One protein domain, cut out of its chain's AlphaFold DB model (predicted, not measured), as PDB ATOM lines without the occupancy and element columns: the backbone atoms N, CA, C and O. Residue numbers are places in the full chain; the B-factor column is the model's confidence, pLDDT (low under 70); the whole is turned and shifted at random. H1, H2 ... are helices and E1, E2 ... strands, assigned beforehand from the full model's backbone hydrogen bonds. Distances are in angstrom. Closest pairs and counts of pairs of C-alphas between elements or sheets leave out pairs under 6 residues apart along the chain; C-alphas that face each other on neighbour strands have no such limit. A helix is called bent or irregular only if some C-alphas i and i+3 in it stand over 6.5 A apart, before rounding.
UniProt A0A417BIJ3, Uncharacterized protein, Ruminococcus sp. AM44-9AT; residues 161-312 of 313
ATOM      1  N   ASP A 161     -16.426  32.647 -46.674       64.44
ATOM      2  CA  ASP A 161     -15.916  31.441 -47.332       64.44
ATOM      3  C   ASP A 161     -14.450  31.544 -47.746       64.44
ATOM      4  O   ASP A 161     -13.794  30.510 -47.890       64.44
ATOM      5  N   ASP A 162     -13.923  32.757 -47.921       66.12
ATOM      6  CA  ASP A 162     -12.505  32.942 -48.175       66.12
ATOM      7  C   ASP A 162     -11.707  32.579 -46.915       66.12
ATOM      8  O   ASP A 162     -10.719  31.870 -47.013       66.12
ATOM      9  N   PHE A 163     -12.161  32.904 -45.703       66.88
ATOM     10  CA  PHE A 163     -11.420  32.646 -44.455       66.88
ATOM     11  C   PHE A 163     -11.446  31.180 -43.985       66.88
ATOM     12  O   PHE A 163     -11.389  30.899 -42.790       66.88
ATOM     13  N   TYR A 164     -11.484  30.226 -44.911       71.62
ATOM     14  CA  TYR A 164     -11.344  28.804 -44.626       71.62
ATOM     15  C   TYR A 164     -10.358  28.139 -45.581       71.62
ATOM     16  O   TYR A 164     -10.163  28.549 -46.725       71.62
ATOM     17  N   LEU A 165      -9.752  27.051 -45.109       73.44
ATOM     18  CA  LEU A 165      -9.005  26.142 -45.969       73.44
ATOM     19  C   LEU A 165      -9.964  25.103 -46.560       73.44
ATOM     20  O   LEU A 165     -10.893  24.651 -45.892       73.44
ATOM     21  N   TYR A 166      -9.716  24.694 -47.804       76.44
ATOM     22  CA  TYR A 166     -10.494  23.664 -48.496       76.44
ATOM     23  C   TYR A 166      -9.601  22.503 -48.886       76.44
ATOM     24  O   TYR A 166      -8.500  22.730 -49.389       76.44
ATOM     25  N   ASP A 167     -10.072  21.272 -48.710       74.25
ATOM     26  CA  ASP A 167      -9.363  20.078 -49.158       74.25
ATOM     27  C   ASP A 167      -9.297  19.978 -50.699       74.25
ATOM     28  O   ASP A 167      -9.871  20.774 -51.444       74.25
ATOM     29  N   SER A 168      -8.581  18.975 -51.206       73.44
ATOM     30  CA  SER A 168      -8.444  18.711 -52.649       73.44
ATOM     31  C   SER A 168      -9.750  18.391 -53.392       73.44
ATOM     32  O   SER A 168      -9.758  18.353 -54.623       73.44
ATOM     33  N   GLN A 169     -10.836  18.139 -52.666       74.56
ATOM     34  CA  GLN A 169     -12.166  17.833 -53.191       74.56
ATOM     35  C   GLN A 169     -13.090  19.060 -53.126       74.56
ATOM     36  O   GLN A 169     -14.217  18.994 -53.612       74.56
ATOM     37  N   GLY A 170     -12.604  20.181 -52.579       74.56
ATOM     38  CA  GLY A 170     -13.360  21.417 -52.407       74.56
ATOM     39  C   GLY A 170     -14.227  21.437 -51.151       74.56
ATOM     40  O   GLY A 170     -15.113  22.283 -51.055       74.56
ATOM     41  N   ASN A 171     -14.009  20.534 -50.190       79.38
ATOM     42  CA  ASN A 171     -14.725  20.570 -48.918       79.38
ATOM     43  C   ASN A 171     -14.019  21.500 -47.929       79.38
ATOM     44  O   ASN A 171     -12.794  21.470 -47.798       79.38
ATOM     45  N   LYS A 172     -14.812  22.285 -47.197       78.31
ATOM     46  CA  LYS A 172     -14.363  23.176 -46.124       78.31
ATOM     47  C   LYS A 172     -13.715  22.380 -44.986       78.31
ATOM     48  O   LYS A 172     -14.305  21.424 -44.480       78.31
ATOM     49  N   ILE A 173     -12.522  22.795 -44.570       75.56
ATOM     50  CA  ILE A 173     -11.823  22.274 -43.395       75.56
ATOM     51  C   ILE A 173     -12.275  23.097 -42.187       75.56
ATOM     52  O   ILE A 173     -12.139  24.320 -42.171       75.56
ATOM     53  N   ASN A 174     -12.853  22.425 -41.191       71.75
ATOM     54  CA  ASN A 174     -13.281  23.069 -39.952       71.75
ATOM     55  C   ASN A 174     -12.104  23.218 -38.991       71.75
ATOM     56  O   ASN A 174     -11.259  22.327 -38.888       71.75
ATOM     57  N   TYR A 175     -12.116  24.315 -38.244       64.25
ATOM     58  CA  TYR A 175     -11.194  24.547 -37.149       64.25
ATOM     59  C   TYR A 175     -11.301  23.466 -36.068       64.25
ATOM     60  O   TYR A 175     -12.373  22.902 -35.835       64.25
ATOM     61  N   VAL A 176     -10.168  23.151 -35.436       58.59
ATOM     62  CA  VAL A 176     -10.056  22.021 -34.501       58.59
ATOM     63  C   VAL A 176     -10.179  22.463 -33.036       58.59
ATOM     64  O   VAL A 176     -10.518  21.618 -32.211       58.59
ATOM     65  N   ASN A 177      -9.958  23.742 -32.697       53.69
ATOM     66  CA  ASN A 177     -10.047  24.266 -31.324       53.69
ATOM     67  C   ASN A 177     -10.850  25.579 -31.278       53.69
ATOM     68  O   ASN A 177     -11.780  25.715 -32.051       53.69
ATOM     69  N   SER A 178     -10.631  26.463 -30.299       50.97
ATOM     70  CA  SER A 178     -11.368  27.730 -30.127       50.97
ATOM     71  C   SER A 178     -10.486  28.987 -30.196       50.97
ATOM     72  O   SER A 178     -11.017  30.091 -30.217       50.97
ATOM     73  N   ASP A 179      -9.157  28.832 -30.253       53.53
ATOM     74  CA  ASP A 179      -8.159  29.914 -30.392       53.53
ATOM     75  C   ASP A 179      -7.535  29.887 -31.800       53.53
ATOM     76  O   ASP A 179      -6.331  29.739 -32.013       53.53
ATOM     77  N   ASP A 180      -8.408  29.913 -32.790       67.25
ATOM     78  CA  ASP A 180      -8.275  29.103 -33.986       67.25
ATOM     79  C   ASP A 180      -7.339  29.659 -35.065       67.25
ATOM     80  O   ASP A 180      -7.734  30.434 -35.938       67.25
ATOM     81  N   TYR A 181      -6.088  29.200 -35.034       71.94
ATOM     82  CA  TYR A 181      -5.155  29.262 -36.157       71.94
ATOM     83  C   TYR A 181      -5.168  27.938 -36.935       71.94
ATOM     84  O   TYR A 181      -5.092  26.861 -36.345       71.94
ATOM     85  N   MET A 182      -5.232  28.017 -38.261       74.56
ATOM     86  CA  MET A 182      -4.993  26.904 -39.179       74.56
ATOM     87  C   MET A 182      -3.913  27.292 -40.176       74.56
ATOM     88  O   MET A 182      -3.979  28.371 -40.766       74.56
ATOM     89  N   SER A 183      -2.980  26.381 -40.421       77.81
ATOM     90  CA  SER A 183      -1.984  26.496 -41.481       77.81
ATOM     91  C   SER A 183      -2.184  25.396 -42.522       77.81
ATOM     92  O   SER A 183      -2.574  24.273 -42.204       77.81
ATOM     93  N   SER A 184      -1.879  25.689 -43.785       75.56
ATOM     94  CA  SER A 184      -1.848  24.671 -44.838       75.56
ATOM     95  C   SER A 184      -0.803  23.580 -44.570       75.56
ATOM     96  O   SER A 184      -0.966  22.447 -45.025       75.56
ATOM     97  N   SER A 185       0.229  23.882 -43.775       75.88
ATOM     98  CA  SER A 185       1.210  22.896 -43.315       75.88
ATOM     99  C   SER A 185       0.597  21.805 -42.424       75.88
ATOM    100  O   SER A 185       1.025  20.651 -42.500       75.88
ATOM    101  N   ASP A 186      -0.461  22.130 -41.672       73.12
ATOM    102  CA  ASP A 186      -1.218  21.171 -40.856       73.12
ATOM    103  C   ASP A 186      -2.140  20.279 -41.711       73.12
ATOM    104  O   ASP A 186      -2.552  19.199 -41.280       73.12
ATOM    105  N   TYR A 187      -2.439  20.695 -42.951       71.31
ATOM    106  CA  TYR A 187      -3.375  20.026 -43.857       71.31
ATOM    107  C   TYR A 187      -2.764  19.814 -45.255       71.31
ATOM    108  O   TYR A 187      -3.111  20.534 -46.195       71.31
ATOM    109  N   PRO A 188      -1.942  18.759 -45.462       59.84
ATOM    110  CA  PRO A 188      -1.141  18.521 -46.680       59.84
ATOM    111  C   PRO A 188      -1.905  18.312 -48.005       59.84
ATOM    112  O   PRO A 188      -1.321  17.905 -49.007       59.84
ATOM    113  N   GLY A 189      -3.216  18.543 -48.027       59.31
ATOM    114  CA  GLY A 189      -4.083  18.460 -49.198       59.31
ATOM    115  C   GLY A 189      -4.993  19.675 -49.374       59.31
ATOM    116  O   GLY A 189      -5.946  19.573 -50.144       59.31
ATOM    117  N   SER A 190      -4.758  20.785 -48.663       65.62
ATOM    118  CA  SER A 190      -5.560  22.000 -48.825       65.62
ATOM    119  C   SER A 190      -5.207  22.723 -50.128       65.62
ATOM    120  O   SER A 190      -4.022  22.906 -50.412       65.62
ATOM    121  N   THR A 191      -6.196  23.102 -50.947       58.69
ATOM    122  CA  THR A 191      -5.937  23.445 -52.359       58.69
ATOM    123  C   THR A 191      -6.204  24.863 -52.827       58.69
ATOM    124  O   THR A 191      -5.674  25.159 -53.897       58.69
ATOM    125  N   SER A 192      -6.916  25.748 -52.115       61.16
ATOM    126  CA  SER A 192      -6.839  27.182 -52.448       61.16
ATOM    127  C   SER A 192      -7.685  28.120 -51.601       61.16
ATOM    128  O   SER A 192      -8.825  27.814 -51.269       61.16
ATOM    129  N   PHE A 193      -7.153  29.335 -51.490       62.72
ATOM    130  CA  PHE A 193      -7.865  30.590 -51.289       62.72
ATOM    131  C   PHE A 193      -7.925  31.308 -52.656       62.72
ATOM    132  O   PHE A 193      -6.891  31.709 -53.196       62.72
ATOM    133  N   ARG A 194      -9.104  31.359 -53.295       63.06
ATOM    134  CA  ARG A 194      -9.338  31.967 -54.632       63.06
ATOM    135  C   ARG A 194      -8.398  31.535 -55.775       63.06
ATOM    136  O   ARG A 194      -8.056  32.323 -56.653       63.06
ATOM    137  N   GLY A 195      -7.995  30.266 -55.802       65.12
ATOM    138  CA  GLY A 195      -7.134  29.708 -56.856       65.12
ATOM    139  C   GLY A 195      -5.623  29.882 -56.653       65.12
ATOM    140  O   GLY A 195      -4.870  29.387 -57.492       65.12
ATOM    141  N   LEU A 196      -5.183  30.507 -55.552       77.62
ATOM    142  CA  LEU A 196      -3.776  30.554 -55.134       77.62
ATOM    143  C   LEU A 196      -3.370  29.267 -54.410       77.62
ATOM    144  O   LEU A 196      -4.164  28.705 -53.649       77.62
ATOM    145  N   LYS A 197      -2.138  28.803 -54.643       81.12
ATOM    146  CA  LYS A 197      -1.612  27.531 -54.128       81.12
ATOM    147  C   LYS A 197      -0.199  27.667 -53.577       81.12
ATOM    148  O   LYS A 197       0.570  28.520 -54.006       81.12
ATOM    149  N   ILE A 198       0.173  26.743 -52.695       84.62
ATOM    150  CA  ILE A 198       1.572  26.564 -52.295       84.62
ATOM    151  C   ILE A 198       2.444  26.358 -53.540       84.62
ATOM    152  O   ILE A 198       2.123  25.558 -54.422       84.62
ATOM    153  N   GLY A 199       3.544  27.105 -53.605       85.81
ATOM    154  CA  GLY A 199       4.490  27.126 -54.715       85.81
ATOM    155  C   GLY A 199       4.172  28.129 -55.829       85.81
ATOM    156  O   GLY A 199       5.002  28.279 -56.731       85.81
ATOM    157  N   ASP A 200       3.023  28.811 -55.779       87.25
ATOM    158  CA  ASP A 200       2.745  29.949 -56.657       87.25
ATOM    159  C   ASP A 200       3.688  31.119 -56.361       87.25
ATOM    160  O   ASP A 200       4.095  31.329 -55.220       87.25
ATOM    161  N   ASP A 201       4.027  31.896 -57.390       88.88
ATOM    162  CA  ASP A 201       4.822  33.112 -57.227       88.88
ATOM    163  C   ASP A 201       4.018  34.182 -56.471       88.88
ATOM    164  O   ASP A 201       2.816  34.347 -56.701       88.88
ATOM    165  N   VAL A 202       4.690  34.947 -55.603       86.31
ATOM    166  CA  VAL A 202       4.087  36.032 -54.801       86.31
ATOM    167  C   VAL A 202       3.346  37.052 -55.672       86.31
ATOM    168  O   VAL A 202       2.319  37.592 -55.270       86.31
ATOM    169  N   SER A 203       3.799  37.241 -56.914       85.06
ATOM    170  CA  SER A 203       3.172  38.106 -57.916       85.06
ATOM    171  C   SER A 203       1.717  37.748 -58.214       85.06
ATOM    172  O   SER A 203       0.892  38.624 -58.491       85.06
ATOM    173  N   LYS A 204       1.350  36.466 -58.085       86.25
ATOM    174  CA  LYS A 204      -0.036  36.030 -58.255       86.25
ATOM    175  C   LYS A 204      -0.948  36.597 -57.174       86.25
ATOM    176  O   LYS A 204      -2.096  36.894 -57.491       86.25
ATOM    177  N   ILE A 205      -0.460  36.828 -55.954       81.69
ATOM    178  CA  ILE A 205      -1.247  37.476 -54.891       81.69
ATOM    179  C   ILE A 205      -1.662  38.880 -55.349       81.69
ATOM    180  O   ILE A 205      -2.840  39.217 -55.274       81.69
ATOM    181  N   PHE A 206      -0.736  39.647 -55.931       79.25
ATOM    182  CA  PHE A 206      -1.004  40.996 -56.452       79.25
ATOM    183  C   PHE A 206      -1.898  41.014 -57.697       79.25
ATOM    184  O   PHE A 206      -2.476  42.046 -58.028       79.25
ATOM    185  N   SER A 207      -2.019  39.887 -58.404       79.38
ATOM    186  CA  SER A 207      -2.974  39.743 -59.509       79.38
ATOM    187  C   SER A 207      -4.400  39.441 -59.038       79.38
ATOM    188  O   SER A 207      -5.353  39.668 -59.784       79.38
ATOM    189  N   VAL A 208      -4.544  38.913 -57.817       75.06
ATOM    190  CA  VAL A 208      -5.828  38.515 -57.224       75.06
ATOM    191  C   VAL A 208      -6.366  39.586 -56.269       75.06
ATOM    192  O   VAL A 208      -7.579  39.780 -56.219       75.06
ATOM    193  N   TYR A 209      -5.487  40.298 -55.554       74.06
ATOM    194  CA  TYR A 209      -5.844  41.290 -54.535       74.06
ATOM    195  C   TYR A 209      -5.270  42.668 -54.831       74.06
ATOM    196  O   TYR A 209      -4.153  42.788 -55.339       74.06
ATOM    197  N   ASN A 210      -6.006  43.719 -54.452       69.88
ATOM    198  CA  ASN A 210      -5.452  45.065 -54.510       69.88
ATOM    199  C   ASN A 210      -4.453  45.251 -53.370       69.88
ATOM    200  O   ASN A 210      -4.619  44.717 -52.278       69.88
ATOM    201  N   LYS A 211      -3.425  46.061 -53.613       66.62
ATOM    202  CA  LYS A 211      -2.363  46.322 -52.632       66.62
ATOM    203  C   LYS A 211      -2.861  47.033 -51.374       66.62
ATOM    204  O   LYS A 211      -2.276  46.873 -50.317       66.62
ATOM    205  N   GLU A 212      -3.960  47.772 -51.486       67.56
ATOM    206  CA  GLU A 212      -4.628  48.440 -50.361       67.56
ATOM    207  C   GLU A 212      -5.342  47.458 -49.419       67.56
ATOM    208  O   GLU A 212      -5.752  47.844 -48.328       67.56
ATOM    209  N   ASP A 213      -5.519  46.206 -49.848       67.69
ATOM    210  CA  ASP A 213      -6.312  45.208 -49.136       67.69
ATOM    211  C   ASP A 213      -5.457  44.372 -48.160       67.69
ATOM    212  O   ASP A 213      -6.013  43.643 -47.340       67.69
ATOM    213  N   PHE A 214      -4.120  44.472 -48.222       73.88
ATOM    214  CA  PHE A 214      -3.194  43.736 -47.357       73.88
ATOM    215  C   PHE A 214      -2.035  44.589 -46.848       73.88
ATOM    216  O   PHE A 214      -1.641  45.593 -47.435       73.88
ATOM    217  N   SER A 215      -1.423  44.106 -45.774       77.44
ATOM    218  CA  SER A 215      -0.119  44.548 -45.299       77.44
ATOM    219  C   SER A 215       0.951  43.525 -45.676       77.44
ATOM    220  O   SER A 215       0.693  42.322 -45.740       77.44
ATOM    221  N   VAL A 216       2.167  43.995 -45.931       82.38
ATOM    222  CA  VAL A 216       3.345  43.127 -46.001       82.38
ATOM    223  C   VAL A 216       4.117  43.312 -44.708       82.38
ATOM    224  O   VAL A 216       4.374  44.443 -44.304       82.38
ATOM    225  N   GLN A 217       4.483  42.210 -44.063       83.75
ATOM    226  CA  GLN A 217       5.205  42.236 -42.800       83.75
ATOM    227  C   GLN A 217       6.421  41.319 -42.861       83.75
ATOM    228  O   GLN A 217       6.358  40.203 -43.382       83.75
ATOM    229  N   VAL A 218       7.528  41.793 -42.298       84.94
ATOM    230  CA  VAL A 218       8.724  40.994 -42.043       84.94
ATOM    231  C   VAL A 218       8.846  40.759 -40.546       84.94
ATOM    232  O   VAL A 218       8.726  41.692 -39.753       84.94
ATOM    233  N   GLY A 219       9.083  39.506 -40.164       86.12
ATOM    234  CA  GLY A 219       9.216  39.072 -38.777       86.12
ATOM    235  C   GLY A 219      10.371  38.098 -38.571       86.12
ATOM    236  O   GLY A 219      11.129  37.788 -39.492       86.12
ATOM    237  N   TYR A 220      10.505  37.603 -37.343       83.19
ATOM    238  CA  TYR A 220      11.581  36.689 -36.962       83.19
ATOM    239  C   TYR A 220      11.464  35.336 -37.658       83.19
ATOM    240  O   TYR A 220      10.367  34.799 -37.853       83.19
ATOM    241  N   LYS A 221      12.616  34.759 -37.997       80.50
ATOM    242  CA  LYS A 221      12.713  33.365 -38.421       80.50
ATOM    243  C   LYS A 221      12.779  32.476 -37.178       80.50
ATOM    244  O   LYS A 221      13.519  32.773 -36.246       80.50
ATOM    245  N   ASP A 222      11.980  31.412 -37.148       73.56
ATOM    246  CA  ASP A 222      11.992  30.377 -36.099       73.56
ATOM    247  C   ASP A 222      11.856  30.893 -34.647       73.56
ATOM    248  O   ASP A 222      12.238  30.210 -33.696       73.56
ATOM    249  N   GLY A 223      11.307  32.100 -34.458       65.25
ATOM    250  CA  GLY A 223      11.136  32.725 -33.141       65.25
ATOM    251  C   GLY A 223      12.444  33.125 -32.449       65.25
ATOM    252  O   GLY A 223      12.449  33.317 -31.233       65.25
ATOM    253  N   VAL A 224      13.551  33.223 -33.191       65.50
ATOM    254  CA  VAL A 224      14.830  33.694 -32.656       65.50
ATOM    255  C   VAL A 224      14.830  35.220 -32.674       65.50
ATOM    256  O   VAL A 224      14.681  35.829 -33.726       65.50
ATOM    257  N   ASP A 225      14.952  35.816 -31.490       73.50
ATOM    258  CA  ASP A 225      14.957  37.263 -31.277       73.50
ATOM    259  C   ASP A 225      16.367  37.709 -30.862       73.50
ATOM    260  O   ASP A 225      16.767  37.620 -29.693       73.50
ATOM    261  N   THR A 226      17.177  38.100 -31.849       79.31
ATOM    262  CA  THR A 226      18.485  38.723 -31.622       79.31
ATOM    263  C   THR A 226      18.512  40.178 -32.078       79.31
ATOM    264  O   THR A 226      17.924  40.548 -33.088       79.31
ATOM    265  N   GLU A 227      19.362  40.991 -31.437       83.31
ATOM    266  CA  GLU A 227      19.590  42.401 -31.816       83.31
ATOM    267  C   GLU A 227      20.013  42.573 -33.294       83.31
ATOM    268  O   GLU A 227      19.859  43.638 -33.898       83.31
ATOM    269  N   LYS A 228      20.606  41.531 -33.893       83.69
ATOM    270  CA  LYS A 228      20.959  41.523 -35.314       83.69
ATOM    271  C   LYS A 228      19.719  41.325 -36.190       83.69
ATOM    272  O   LYS A 228      19.601  42.021 -37.195       83.69
ATOM    273  N   GLU A 229      18.835  40.399 -35.830       82.50
ATOM    274  CA  GLU A 229      17.572  40.154 -36.537       82.50
ATOM    275  C   GLU A 229      16.632  41.352 -36.411       82.50
ATOM    276  O   GLU A 229      16.117  41.792 -37.432       82.50
ATOM    277  N   ASP A 230      16.532  41.976 -35.234       85.94
ATOM    278  CA  ASP A 230      15.769  43.215 -35.024       85.94
ATOM    279  C   ASP A 230      16.124  44.298 -36.038       85.94
ATOM    280  O   ASP A 230      15.258  44.890 -36.680       85.94
ATOM    281  N   LYS A 231      17.426  44.553 -36.207       88.62
ATOM    282  CA  LYS A 231      17.917  45.576 -37.136       88.62
ATOM    283  C   LYS A 231      17.593  45.226 -38.583       88.62
ATOM    284  O   LYS A 231      17.295  46.125 -39.366       88.62
ATOM    285  N   ILE A 232      17.661  43.945 -38.944       89.12
ATOM    286  CA  ILE A 232      17.338  43.470 -40.295       89.12
ATOM    287  C   ILE A 232      15.829  43.585 -40.552       89.12
ATOM    288  O   ILE A 232      15.431  44.101 -41.594       89.12
ATOM    289  N   ILE A 233      14.997  43.174 -39.596       87.69
ATOM    290  CA  ILE A 233      13.536  43.265 -39.664       87.69
ATOM    291  C   ILE A 233      13.094  44.726 -39.768       87.69
ATOM    292  O   ILE A 233      12.335  45.070 -40.671       87.69
ATOM    293  N   GLN A 234      13.610  45.604 -38.902       87.88
ATOM    294  CA  GLN A 234      13.325  47.042 -38.956       87.88
ATOM    295  C   GLN A 234      13.743  47.646 -40.297       87.88
ATOM    296  O   GLN A 234      12.968  48.378 -40.903       87.88
ATOM    297  N   MET A 235      14.936  47.302 -40.796       92.38
ATOM    298  CA  MET A 235      15.399  47.751 -42.108       92.38
ATOM    299  C   MET A 235      14.432  47.330 -43.223       92.38
ATOM    300  O   MET A 235      14.076  48.169 -44.049       92.38
ATOM    301  N   TYR A 236      14.008  46.063 -43.260       90.56
ATOM    302  CA  TYR A 236      13.093  45.584 -44.295       90.56
ATOM    303  C   TYR A 236      11.697  46.197 -44.176       90.56
ATOM    304  O   TYR A 236      11.168  46.655 -45.185       90.56
ATOM    305  N   ASN A 237      11.123  46.284 -42.973       86.81
ATOM    306  CA  ASN A 237       9.817  46.917 -42.778       86.81
ATOM    307  C   ASN A 237       9.848  48.406 -43.171       86.81
ATOM    308  O   ASN A 237       8.965  48.855 -43.892       86.81
ATOM    309  N   SER A 238      10.908  49.153 -42.836       86.38
ATOM    310  CA  SER A 238      11.060  50.543 -43.298       86.38
ATOM    311  C   SER A 238      11.223  50.665 -44.817       86.38
ATOM    312  O   SER A 238      10.763  51.639 -45.406       86.38
ATOM    313  N   GLN A 239      11.879  49.700 -45.476       88.25
ATOM    314  CA  GLN A 239      11.950  49.670 -46.942       88.25
ATOM    315  C   GLN A 239      10.580  49.401 -47.559       88.25
ATOM    316  O   GLN A 239      10.225  50.069 -48.524       88.25
ATOM    317  N   ILE A 240       9.810  48.466 -46.998       84.44
ATOM    318  CA  ILE A 240       8.441  48.163 -47.430       84.44
ATOM    319  C   ILE A 240       7.561  49.408 -47.306       84.44
ATOM    320  O   ILE A 240       6.916  49.785 -48.278       84.44
ATOM    321  N   GLU A 241       7.593  50.090 -46.159       83.38
ATOM    322  CA  GLU A 241       6.826  51.323 -45.920       83.38
ATOM    323  C   GLU A 241       7.193  52.459 -46.888       83.38
ATOM    324  O   GLU A 241       6.338  53.265 -47.249       83.38
ATOM    325  N   ALA A 242       8.459  52.536 -47.305       83.19
ATOM    326  CA  ALA A 242       8.952  53.573 -48.208       83.19
ATOM    327  C   ALA A 242       8.816  53.226 -49.701       83.19
ATOM    328  O   ALA A 242       9.109  54.079 -50.541       83.19
ATOM    329  N   THR A 243       8.446  51.988 -50.043       81.38
ATOM    330  CA  THR A 243       8.425  51.509 -51.429       81.38
ATOM    331  C   THR A 243       7.066  51.750 -52.063       81.38
ATOM    332  O   THR A 243       6.032  51.352 -51.530       81.38
ATOM    333  N   ASP A 244       7.079  52.373 -53.241       77.56
ATOM    334  CA  ASP A 244       5.871  52.571 -54.027       77.56
ATOM    335  C   ASP A 244       5.258  51.232 -54.431       77.56
ATOM    336  O   ASP A 244       5.941  50.232 -54.665       77.56
ATOM    337  N   SER A 245       3.931  51.233 -54.567       69.19
ATOM    338  CA  SER A 245       3.178  50.006 -54.788       69.19
ATOM    339  C   SER A 245       3.705  49.219 -55.994       69.19
ATOM    340  O   SER A 245       3.800  47.999 -55.921       69.19
ATOM    341  N   ASP A 246       4.091  49.882 -57.087       75.00
ATOM    342  CA  ASP A 246       4.519  49.242 -58.339       75.00
ATOM    343  C   ASP A 246       5.852  48.489 -58.223       75.00
ATOM    344  O   ASP A 246       6.055  47.509 -58.940       75.00
ATOM    345  N   ASP A 247       6.698  48.862 -57.263       83.38
ATOM    346  CA  ASP A 247       8.013  48.255 -57.044       83.38
ATOM    347  C   ASP A 247       8.006  47.191 -55.931       83.38
ATOM    348  O   ASP A 247       9.001  46.483 -55.730       83.38
ATOM    349  N   ILE A 248       6.871  47.024 -55.236       80.25
ATOM    350  CA  ILE A 248       6.754  46.144 -54.066       80.25
ATOM    351  C   ILE A 248       7.124  44.691 -54.383       80.25
ATOM    352  O   ILE A 248       7.797  44.038 -53.594       80.25
ATOM    353  N   GLU A 249       6.762  44.187 -55.563       81.06
ATOM    354  CA  GLU A 249       7.019  42.800 -55.972       81.06
ATOM    355  C   GLU A 249       8.519  42.504 -56.113       81.06
ATOM    356  O   GLU A 249       9.009  41.457 -55.670       81.06
ATOM    357  N   SER A 250       9.255  43.453 -56.697       83.25
ATOM    358  CA  SER A 250      10.709  43.374 -56.840       83.25
ATOM    359  C   SER A 250      11.383  43.409 -55.470       83.25
ATOM    360  O   SER A 250      12.277  42.603 -55.199       83.25
ATOM    361  N   LEU A 251      10.905  44.283 -54.572       87.19
ATOM    362  CA  LEU A 251      11.388  44.335 -53.196       87.19
ATOM    363  C   LEU A 251      11.154  43.002 -52.476       87.19
ATOM    364  O   LEU A 251      12.109  42.448 -51.936       87.19
ATOM    365  N   LEU A 252       9.934  42.454 -52.510       85.25
ATOM    366  CA  LEU A 252       9.604  41.206 -51.807       85.25
ATOM    367  C   LEU A 252      10.466  40.037 -52.280       85.25
ATOM    368  O   LEU A 252      10.919  39.231 -51.472       85.25
ATOM    369  N   SER A 253      10.744  39.980 -53.582       81.25
ATOM    370  CA  SER A 253      11.604  38.953 -54.180       81.25
ATOM    371  C   SER A 253      13.080  39.085 -53.780       81.25
ATOM    372  O   SER A 253      13.846  38.137 -53.947       81.25
ATOM    373  N   SER A 254      13.495  40.252 -53.274       85.06
ATOM    374  CA  SER A 254      14.870  40.533 -52.839       85.06
ATOM    375  C   SER A 254      15.120  40.291 -51.345       85.06
ATOM    376  O   SER A 254      16.274  40.292 -50.912       85.06
ATOM    377  N   ILE A 255      14.060  40.094 -50.555       88.88
ATOM    378  CA  ILE A 255      14.163  39.838 -49.115       88.88
ATOM    379  C   ILE A 255      14.770  38.448 -48.892       88.88
ATOM    380  O   ILE A 255      14.313  37.456 -49.457       88.88
ATOM    381  N   ASP A 256      15.803  38.368 -48.048       87.56
ATOM    382  CA  ASP A 256      16.455  37.100 -47.710       87.56
ATOM    383  C   ASP A 256      15.637  36.327 -46.664       87.56
ATOM    384  O   ASP A 256      15.817  36.481 -45.454       87.56
ATOM    385  N   THR A 257      14.743  35.460 -47.140       86.81
ATOM    386  CA  THR A 257      13.847  34.627 -46.317       86.81
ATOM    387  C   THR A 257      14.563  33.521 -45.524       86.81
ATOM    388  O   THR A 257      13.930  32.791 -44.748       86.81
ATOM    389  N   ASN A 258      15.893  33.408 -45.658       86.00
ATOM    390  CA  ASN A 258      16.720  32.607 -44.750       86.00
ATOM    391  C   ASN A 258      16.995  33.327 -43.425       86.00
ATOM    392  O   ASN A 258      17.282  32.663 -42.433       86.00
ATOM    393  N   MET A 259      16.950  34.664 -43.406       84.50
ATOM    394  CA  MET A 259      17.201  35.469 -42.203       84.50
ATOM    395  C   MET A 259      15.921  35.951 -41.527       84.50
ATOM    396  O   MET A 259      15.940  36.255 -40.339       84.50
ATOM    397  N   VAL A 260      14.823  36.046 -42.273       87.56
ATOM    398  CA  VAL A 260      13.554  36.589 -41.786       87.56
ATOM    399  C   VAL A 260      12.370  35.787 -42.310       87.56
ATOM    400  O   VAL A 260      12.478  35.043 -43.286       87.56
ATOM    401  N   THR A 261      11.218  35.967 -41.680       87.56
ATOM    402  CA  THR A 261       9.930  35.501 -42.194       87.56
ATOM    403  C   THR A 261       9.262  36.645 -42.946       87.56
ATOM    404  O   THR A 261       9.134  37.735 -42.397       87.56
ATOM    405  N   LEU A 262       8.829  36.404 -44.183       88.88
ATOM    406  CA  LEU A 262       8.072  37.364 -44.985       88.88
ATOM    407  C   LEU A 262       6.616  36.906 -45.088       88.88
ATOM    408  O   LEU A 262       6.353  35.773 -45.493       88.88
ATOM    409  N   GLY A 263       5.685  37.790 -44.737       88.88
ATOM    410  CA  GLY A 263       4.252  37.533 -44.780       88.88
ATOM    411  C   GLY A 263       3.490  38.597 -45.563       88.88
ATOM    412  O   GLY A 263       3.786  39.786 -45.464       88.88
ATOM    413  N   VAL A 264       2.475  38.167 -46.311       85.69
ATOM    414  CA  VAL A 264       1.423  39.039 -46.852       85.69
ATOM    415  C   VAL A 264       0.152  38.763 -46.062       85.69
ATOM    416  O   VAL A 264      -0.328  37.633 -46.076       85.69
ATOM    417  N   ILE A 265      -0.362  39.762 -45.346       81.62
ATOM    418  CA  ILE A 265      -1.388  39.599 -44.312       81.62
ATOM    419  C   ILE A 265      -2.592  40.487 -44.609       81.62
ATOM    420  O   ILE A 265      -2.476  41.695 -44.799       81.62
ATOM    421  N   PHE A 266      -3.759  39.865 -44.575       77.75
ATOM    422  CA  PHE A 266      -5.074  40.463 -44.686       77.75
ATOM    423  C   PHE A 266      -5.726  40.427 -43.314       77.75
ATOM    424  O   PHE A 266      -5.801  39.375 -42.675       77.75
ATOM    425  N   GLU A 267      -6.217  41.572 -42.867       74.19
ATOM    426  CA  GLU A 267      -6.935  41.670 -41.608       74.19
ATOM    427  C   GLU A 267      -8.360  42.138 -41.872       74.19
ATOM    428  O   GLU A 267      -8.599  43.139 -42.552       74.19
ATOM    429  N   GLY A 268      -9.309  41.391 -41.323       68.38
ATOM    430  CA  GLY A 268     -10.719  41.672 -41.459       68.38
ATOM    431  C   GLY A 268     -11.470  41.579 -40.141       68.38
ATOM    432  O   GLY A 268     -11.056  40.912 -39.189       68.38
ATOM    433  N   ALA A 269     -12.600  42.267 -40.102       61.72
ATOM    434  CA  ALA A 269     -13.571  42.241 -39.027       61.72
ATOM    435  C   ALA A 269     -14.850  41.565 -39.520       61.72
ATOM    436  O   ALA A 269     -15.335  41.870 -40.607       61.72
ATOM    437  N   GLU A 270     -15.406  40.663 -38.717       59.09
ATOM    438  CA  GLU A 270     -16.727  40.102 -38.972       59.09
ATOM    439  C   GLU A 270     -17.804  41.137 -38.670       59.09
ATOM    440  O   GLU A 270     -17.855  41.732 -37.591       59.09
ATOM    441  N   PHE A 271     -18.671  41.329 -39.652       49.06
ATOM    442  CA  PHE A 271     -19.820  42.195 -39.590       49.06
ATOM    443  C   PHE A 271     -21.007  41.508 -40.280       49.06
ATOM    444  O   PHE A 271     -21.117  41.501 -41.504       49.06
ATOM    445  N   CYS A 272     -21.929  40.964 -39.484       46.41
ATOM    446  CA  CYS A 272     -23.179  40.341 -39.944       46.41
ATOM    447  C   CYS A 272     -23.003  39.100 -40.843       46.41
ATOM    448  O   CYS A 272     -23.755  38.918 -41.798       46.41
ATOM    449  N   GLY A 273     -22.037  38.239 -40.525       49.16
ATOM    450  CA  GLY A 273     -21.693  37.037 -41.288       49.16
ATOM    451  C   GLY A 273     -20.754  37.295 -42.466       49.16
ATOM    452  O   GLY A 273     -20.374  36.355 -43.146       49.16
ATOM    453  N   GLU A 274     -20.354  38.546 -42.701       50.41
ATOM    454  CA  GLU A 274     -19.406  38.926 -43.752       50.41
ATOM    455  C   GLU A 274     -18.120  39.473 -43.131       50.41
ATOM    456  O   GLU A 274     -18.157  40.097 -42.072       50.41
ATOM    457  N   ILE A 275     -16.972  39.276 -43.781       58.34
ATOM    458  CA  ILE A 275     -15.697  39.827 -43.306       58.34
ATOM    459  C   ILE A 275     -15.343  41.084 -44.104       58.34
ATOM    460  O   ILE A 275     -15.093  41.019 -45.303       58.34
ATOM    461  N   ILE A 276     -15.258  42.233 -43.435       57.91
ATOM    462  CA  ILE A 276     -14.881  43.531 -44.024       57.91
ATOM    463  C   ILE A 276     -13.427  43.896 -43.666       57.91
ATOM    464  O   ILE A 276     -12.916  43.345 -42.691       57.91
ATOM    465  N   PRO A 277     -12.734  44.792 -44.404       57.16
ATOM    466  CA  PRO A 277     -11.395  45.244 -44.019       57.16
ATOM    467  C   PRO A 277     -11.416  45.838 -42.616       57.16
ATOM    468  O   PRO A 277     -12.409  46.464 -42.228       57.16
ATOM    469  N   LEU A 278     -10.319  45.688 -41.868       57.19
ATOM    470  CA  LEU A 278     -10.191  46.433 -40.622       57.19
ATOM    471  C   LEU A 278     -10.305  47.946 -40.906       57.19
ATOM    472  O   LEU A 278      -9.642  48.449 -41.820       57.19
ATOM    473  N   PRO A 279     -11.147  48.674 -40.151       47.53
ATOM    474  CA  PRO A 279     -11.291  50.116 -40.309       47.53
ATOM    475  C   PRO A 279      -9.952  50.825 -40.076       47.53
ATOM    476  O   PRO A 279      -9.119  50.347 -39.299       47.53
ATOM    477  N   GLN A 280      -9.750  51.986 -40.703       46.25
ATOM    478  CA  GLN A 280      -8.532  52.764 -40.476       46.25
ATOM    479  C   GLN A 280      -8.459  53.278 -39.032       46.25
ATOM    480  O   GLN A 280      -9.471  53.461 -38.352       46.25
ATOM    481  N   ILE A 281      -7.236  53.546 -38.564       40.22
ATOM    482  CA  ILE A 281      -6.973  54.129 -37.244       40.22
ATOM    483  C   ILE A 281      -7.732  55.462 -37.126       40.22
ATOM    484  O   ILE A 281      -7.348  56.458 -37.733       40.22
ATOM    485  N   GLY A 282      -8.811  55.464 -36.341       35.06
ATOM    486  CA  GLY A 282      -9.711  56.611 -36.161       35.06
ATOM    487  C   GLY A 282     -11.190  56.237 -36.271       35.06
ATOM    488  O   GLY A 282     -12.018  56.833 -35.582       35.06
ATOM    489  N   ASP A 283     -11.508  55.194 -37.039       39.38
ATOM    490  CA  ASP A 283     -12.866  54.680 -37.186       39.38
ATOM    491  C   ASP A 283     -13.201  53.730 -36.029       39.38
ATOM    492  O   ASP A 283     -12.554  52.702 -35.821       39.38
ATOM    493  N   LYS A 284     -14.231  54.055 -35.243       41.44
ATOM    494  CA  LYS A 284     -14.661  53.232 -34.100       41.44
ATOM    495  C   LYS A 284     -15.819  52.320 -34.489       41.44
ATOM    496  O   LYS A 284     -16.965  52.552 -34.119       41.44
ATOM    497  N   ILE A 285     -15.500  51.271 -35.243       44.22
ATOM    498  CA  ILE A 285     -16.444  50.207 -35.606       44.22
ATOM    499  C   ILE A 285     -16.288  49.050 -34.612       44.22
ATOM    500  O   ILE A 285     -15.178  48.569 -34.383       44.22
ATOM    501  N   SER A 286     -17.394  48.614 -34.002       45.16
ATOM    502  CA  SER A 286     -17.425  47.405 -33.171       45.16
ATOM    503  C   SER A 286     -17.796  46.194 -34.024       45.16
ATOM    504  O   SER A 286     -18.685  46.281 -34.868       45.16
ATOM    505  N   TYR A 287     -17.115  45.077 -33.798       50.44
ATOM    506  CA  TYR A 287     -17.267  43.810 -34.512       50.44
ATOM    507  C   TYR A 287     -17.087  42.656 -33.522       50.44
ATOM    508  O   TYR A 287     -16.344  42.793 -32.544       50.44
ATOM    509  N   ASN A 288     -17.757  41.528 -33.766       49.00
ATOM    510  CA  ASN A 288     -17.773  40.400 -32.824       49.00
ATOM    511  C   ASN A 288     -16.508  39.538 -32.924       49.00
ATOM    512  O   ASN A 288     -16.074  38.915 -31.953       49.00
ATOM    513  N   LYS A 289     -15.909  39.490 -34.114       60.66
ATOM    514  CA  LYS A 289     -14.784  38.614 -34.432       60.66
ATOM    515  C   LYS A 289     -13.829  39.319 -35.382       60.66
ATOM    516  O   LYS A 289     -14.264  40.104 -36.220       60.66
ATOM    517  N   THR A 290     -12.539  39.032 -35.274       68.06
ATOM    518  CA  THR A 290     -11.568  39.355 -36.320       68.06
ATOM    519  C   THR A 290     -11.084  38.089 -36.997       68.06
ATOM    520  O   THR A 290     -11.013  37.008 -36.403       68.06
ATOM    521  N   ALA A 291     -10.767  38.240 -38.271       69.69
ATOM    522  CA  ALA A 291     -10.179  37.209 -39.089       69.69
ATOM    523  C   ALA A 291      -8.892  37.763 -39.693       69.69
ATOM    524  O   ALA A 291      -8.895  38.788 -40.370       69.69
ATOM    525  N   THR A 292      -7.785  37.087 -39.435       76.19
ATOM    526  CA  THR A 292      -6.509  37.351 -40.082       76.19
ATOM    527  C   THR A 292      -6.248  36.216 -41.051       76.19
ATOM    528  O   THR A 292      -6.302  35.047 -40.686       76.19
ATOM    529  N   PHE A 293      -5.957  36.548 -42.294       77.88
ATOM    530  CA  PHE A 293      -5.570  35.592 -43.316       77.88
ATOM    531  C   PHE A 293      -4.212  36.006 -43.868       77.88
ATOM    532  O   PHE A 293      -3.956  37.194 -44.027       77.88
ATOM    533  N   GLY A 294      -3.321  35.068 -44.163       84.19
ATOM    534  CA  GLY A 294      -2.017  35.440 -44.686       84.19
ATOM    535  C   GLY A 294      -1.293  34.352 -45.452       84.19
ATOM    536  O   GLY A 294      -1.566  33.162 -45.316       84.19
ATOM    537  N   PHE A 295      -0.332  34.797 -46.252       86.75
ATOM    538  CA  PHE A 295       0.590  33.966 -47.010       86.75
ATOM    539  C   PHE A 295       1.993  34.135 -46.446       86.75
ATOM    540  O   PHE A 295       2.470  35.267 -46.348       86.75
ATOM    541  N   LEU A 296       2.673  33.034 -46.131       89.25
ATOM    542  CA  LEU A 296       4.118  33.066 -45.923       89.25
ATOM    543  C   LEU A 296       4.818  32.931 -47.268       89.25
ATOM    544  O   LEU A 296       4.411  32.131 -48.114       89.25
ATOM    545  N   ILE A 297       5.866  33.726 -47.456       89.94
ATOM    546  CA  ILE A 297       6.637  33.782 -48.691       89.94
ATOM    547  C   ILE A 297       8.054  33.279 -48.421       89.94
ATOM    548  O   ILE A 297       8.719  33.731 -47.490       89.94
ATOM    549  N   ASP A 298       8.522  32.358 -49.256       87.88
ATOM    550  CA  ASP A 298       9.895  31.868 -49.266       87.88
ATOM    551  C   ASP A 298      10.449  31.890 -50.693       87.88
ATOM    552  O   ASP A 298       9.827  31.361 -51.618       87.88
ATOM    553  N   ALA A 299      11.597  32.545 -50.886       85.62
ATOM    554  CA  ALA A 299      12.235  32.715 -52.193       85.62
ATOM    555  C   ALA A 299      11.267  33.208 -53.298       85.62
ATOM    556  O   ALA A 299      11.276  32.708 -54.426       85.62
ATOM    557  N   GLY A 300      10.401  34.171 -52.956       84.56
ATOM    558  CA  GLY A 300       9.412  34.754 -53.871       84.56
ATOM    559  C   GLY A 300       8.187  33.875 -54.150       84.56
ATOM    560  O   GLY A 300       7.383  34.222 -55.014       84.56
ATOM    561  N   LYS A 301       8.017  32.756 -53.436       89.62
ATOM    562  CA  LYS A 301       6.899  31.817 -53.609       89.62
ATOM    563  C   LYS A 301       6.089  31.643 -52.339       89.62
ATOM    564  O   LYS A 301       6.633  31.721 -51.247       89.62
ATOM    565  N   ILE A 302       4.805  31.338 -52.487       88.69
ATOM    566  CA  ILE A 302       3.931  30.987 -51.366       88.69
ATOM    567  C   ILE A 302       4.425  29.672 -50.757       88.69
ATOM    568  O   ILE A 302       4.385  28.629 -51.413       88.69
ATOM    569  N   SER A 303       4.896  29.722 -49.516       87.88
ATOM    570  CA  SER A 303       5.381  28.564 -48.762       87.88
ATOM    571  C   SER A 303       4.352  28.037 -47.769       87.88
ATOM    572  O   SER A 303       4.339  26.838 -47.503       87.88
ATOM    573  N   ASP A 304       3.461  28.903 -47.281       87.06
ATOM    574  CA  ASP A 304       2.349  28.524 -46.412       87.06
ATOM    575  C   ASP A 304       1.158  29.484 -46.561       87.06
ATOM    576  O   ASP A 304       1.307  30.626 -47.004       87.06
ATOM    577  N   ILE A 305      -0.025  29.012 -46.170       84.00
ATOM    578  CA  ILE A 305      -1.268  29.781 -46.095       84.00
ATOM    579  C   ILE A 305      -1.828  29.605 -44.686       84.00
ATOM    580  O   ILE A 305      -2.118  28.483 -44.274       84.00
ATOM    581  N   GLY A 306      -1.986  30.711 -43.966       80.81
ATOM    582  CA  GLY A 306      -2.472  30.737 -42.593       80.81
ATOM    583  C   GLY A 306      -3.794  31.480 -42.468       80.81
ATOM    584  O   GLY A 306      -3.991  32.524 -43.088       80.81
ATOM    585  N   VAL A 307      -4.683  30.969 -41.621       75.81
ATOM    586  CA  VAL A 307      -5.915  31.651 -41.223       75.81
ATOM    587  C   VAL A 307      -6.017  31.648 -39.710       75.81
ATOM    588  O   VAL A 307      -5.934  30.593 -39.094       75.81
ATOM    589  N   GLN A 308      -6.228  32.813 -39.112       74.75
ATOM    590  CA  GLN A 308      -6.464  32.984 -37.690       74.75
ATOM    591  C   GLN A 308      -7.809  33.660 -37.456       74.75
ATOM    592  O   GLN A 308      -8.062  34.754 -37.950       74.75
ATOM    593  N   LEU A 309      -8.653  33.033 -36.651       69.31
ATOM    594  CA  LEU A 309      -9.910  33.597 -36.192       69.31
ATOM    595  C   LEU A 309      -9.775  33.963 -34.719       69.31
ATOM    596  O   LEU A 309      -9.582  33.093 -33.876       69.31
ATOM    597  N   LYS A 310      -9.887  35.253 -34.401       63.38
ATOM    598  CA  LYS A 310      -9.889  35.732 -33.015       63.38
ATOM    599  C   LYS A 310     -11.280  36.236 -32.675       63.38
ATOM    600  O   LYS A 310     -11.752  37.220 -33.242       63.38
ATOM    601  N   SER A 311     -11.954  35.572 -31.744       53.00
ATOM    602  CA  SER A 311     -13.070  36.204 -31.043       53.00
ATOM    603  C   SER A 311     -12.530  37.387 -30.245       53.00
ATOM    604  O   SER A 311     -11.456  37.296 -29.646       53.00
ATOM    605  N   LYS A 312     -13.259  38.506 -30.226       41.19
ATOM    606  CA  LYS A 312     -13.029  39.493 -29.171       41.19
ATOM    607  C   LYS A 312     -13.458  38.834 -27.856       41.19
ATOM    608  O   LYS A 312     -14.585  38.353 -27.777       41.19
TER     609      LYS A 312
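This is residues 161 to 312 of the 313 residues of an uncharacterized protein of Ruminococcus sp. AM44-9AT (UniProt A0A417BIJ3). A strongly twisted wall of long antiparallel strands, E3, E5 and E6 side by side, has the helix H2 over one end, where it runs along E2; the short strands E4 and E1 add to the wall at its borders, and H1 and H3 only graze it. The printed part has 152 residues with three named helices and six named strands, in the order E1 H1 E2 H2 H3 E3 E4 E5 E6. The six strands form one branched sheet, and the class is mixed, helices and strands. The whole is compact, with a radius of gyration of the C-alphas of 15.9 A and spans of 40 by 40 by 31 A.

E3, residues 260 to 271, is the longest strand, 33.9 A from C-alpha 260 at (13.554, 36.589, -41.786) to C-alpha 271 at (-19.820, 42.195, -39.590). E5 is residues 289 to 298, 29.6 A, and E6 is residues 301 to 311, 30.5 A, ending at C-alpha 311 at (-13.070, 36.204, -31.043). The shorter strands are E1, residues 181 to 183, E2, residues 215 to 220, and E4, residues 274 to 277. H2, residues 227 to 242, is 22.5 A long; H1 is residues 203 to 208 and H3 residues 245 to 254, 15.2 A. H3 is irregular: C-alphas 246 and 249 are 7.3 A apart.

E2, beside residues 260 to 265, and E4, beside residues 268 to 271, lie on one side of E3, and E5 lies on the other side. N 217 and O 263 are 2.9 A apart between E2 and E3, and N 269 and O 276 are 2.8 A apart in the hairpin of E3 and E4. Between E3 and E5, N 266 and O 293 are 2.7 A apart. E5 and E6 form a hairpin, with N 294 and O 306 at 2.8 A. E1 is an edge strand beside E6, with N 182 and O 307 at 2.8 A. H2 is on the sheet, over E2, at a height over the sheet of 8.5 A; it runs along the strands, at 6 degrees to E2 on the local plane. The closest C-alphas of E2 and H2 are those of Val 218 and Ile 233, 5.8 A. H2 and H3 are close but not clearly touching, with Ile 240 and Ile 248 the closest C-alphas at 7.1 A. H1 and H3 are close but not clearly touching, with Ser 203 and Glu 249 the closest C-alphas at 6.4 A. H1 and H2 are apart. Every O i to N i+4 pair is within hydrogen-bond range in H1 and H2, and 4 of 6 are in H3.

The C-alphas farthest apart, Gln 169 and Glu 227, are 45.5 A apart. The printed part has no cut. The links E1 to H1 and E4 to E5 are long. The mean pLDDT of the printed part is 73.6; 52 residues are under 70, among them residues 268 to 291.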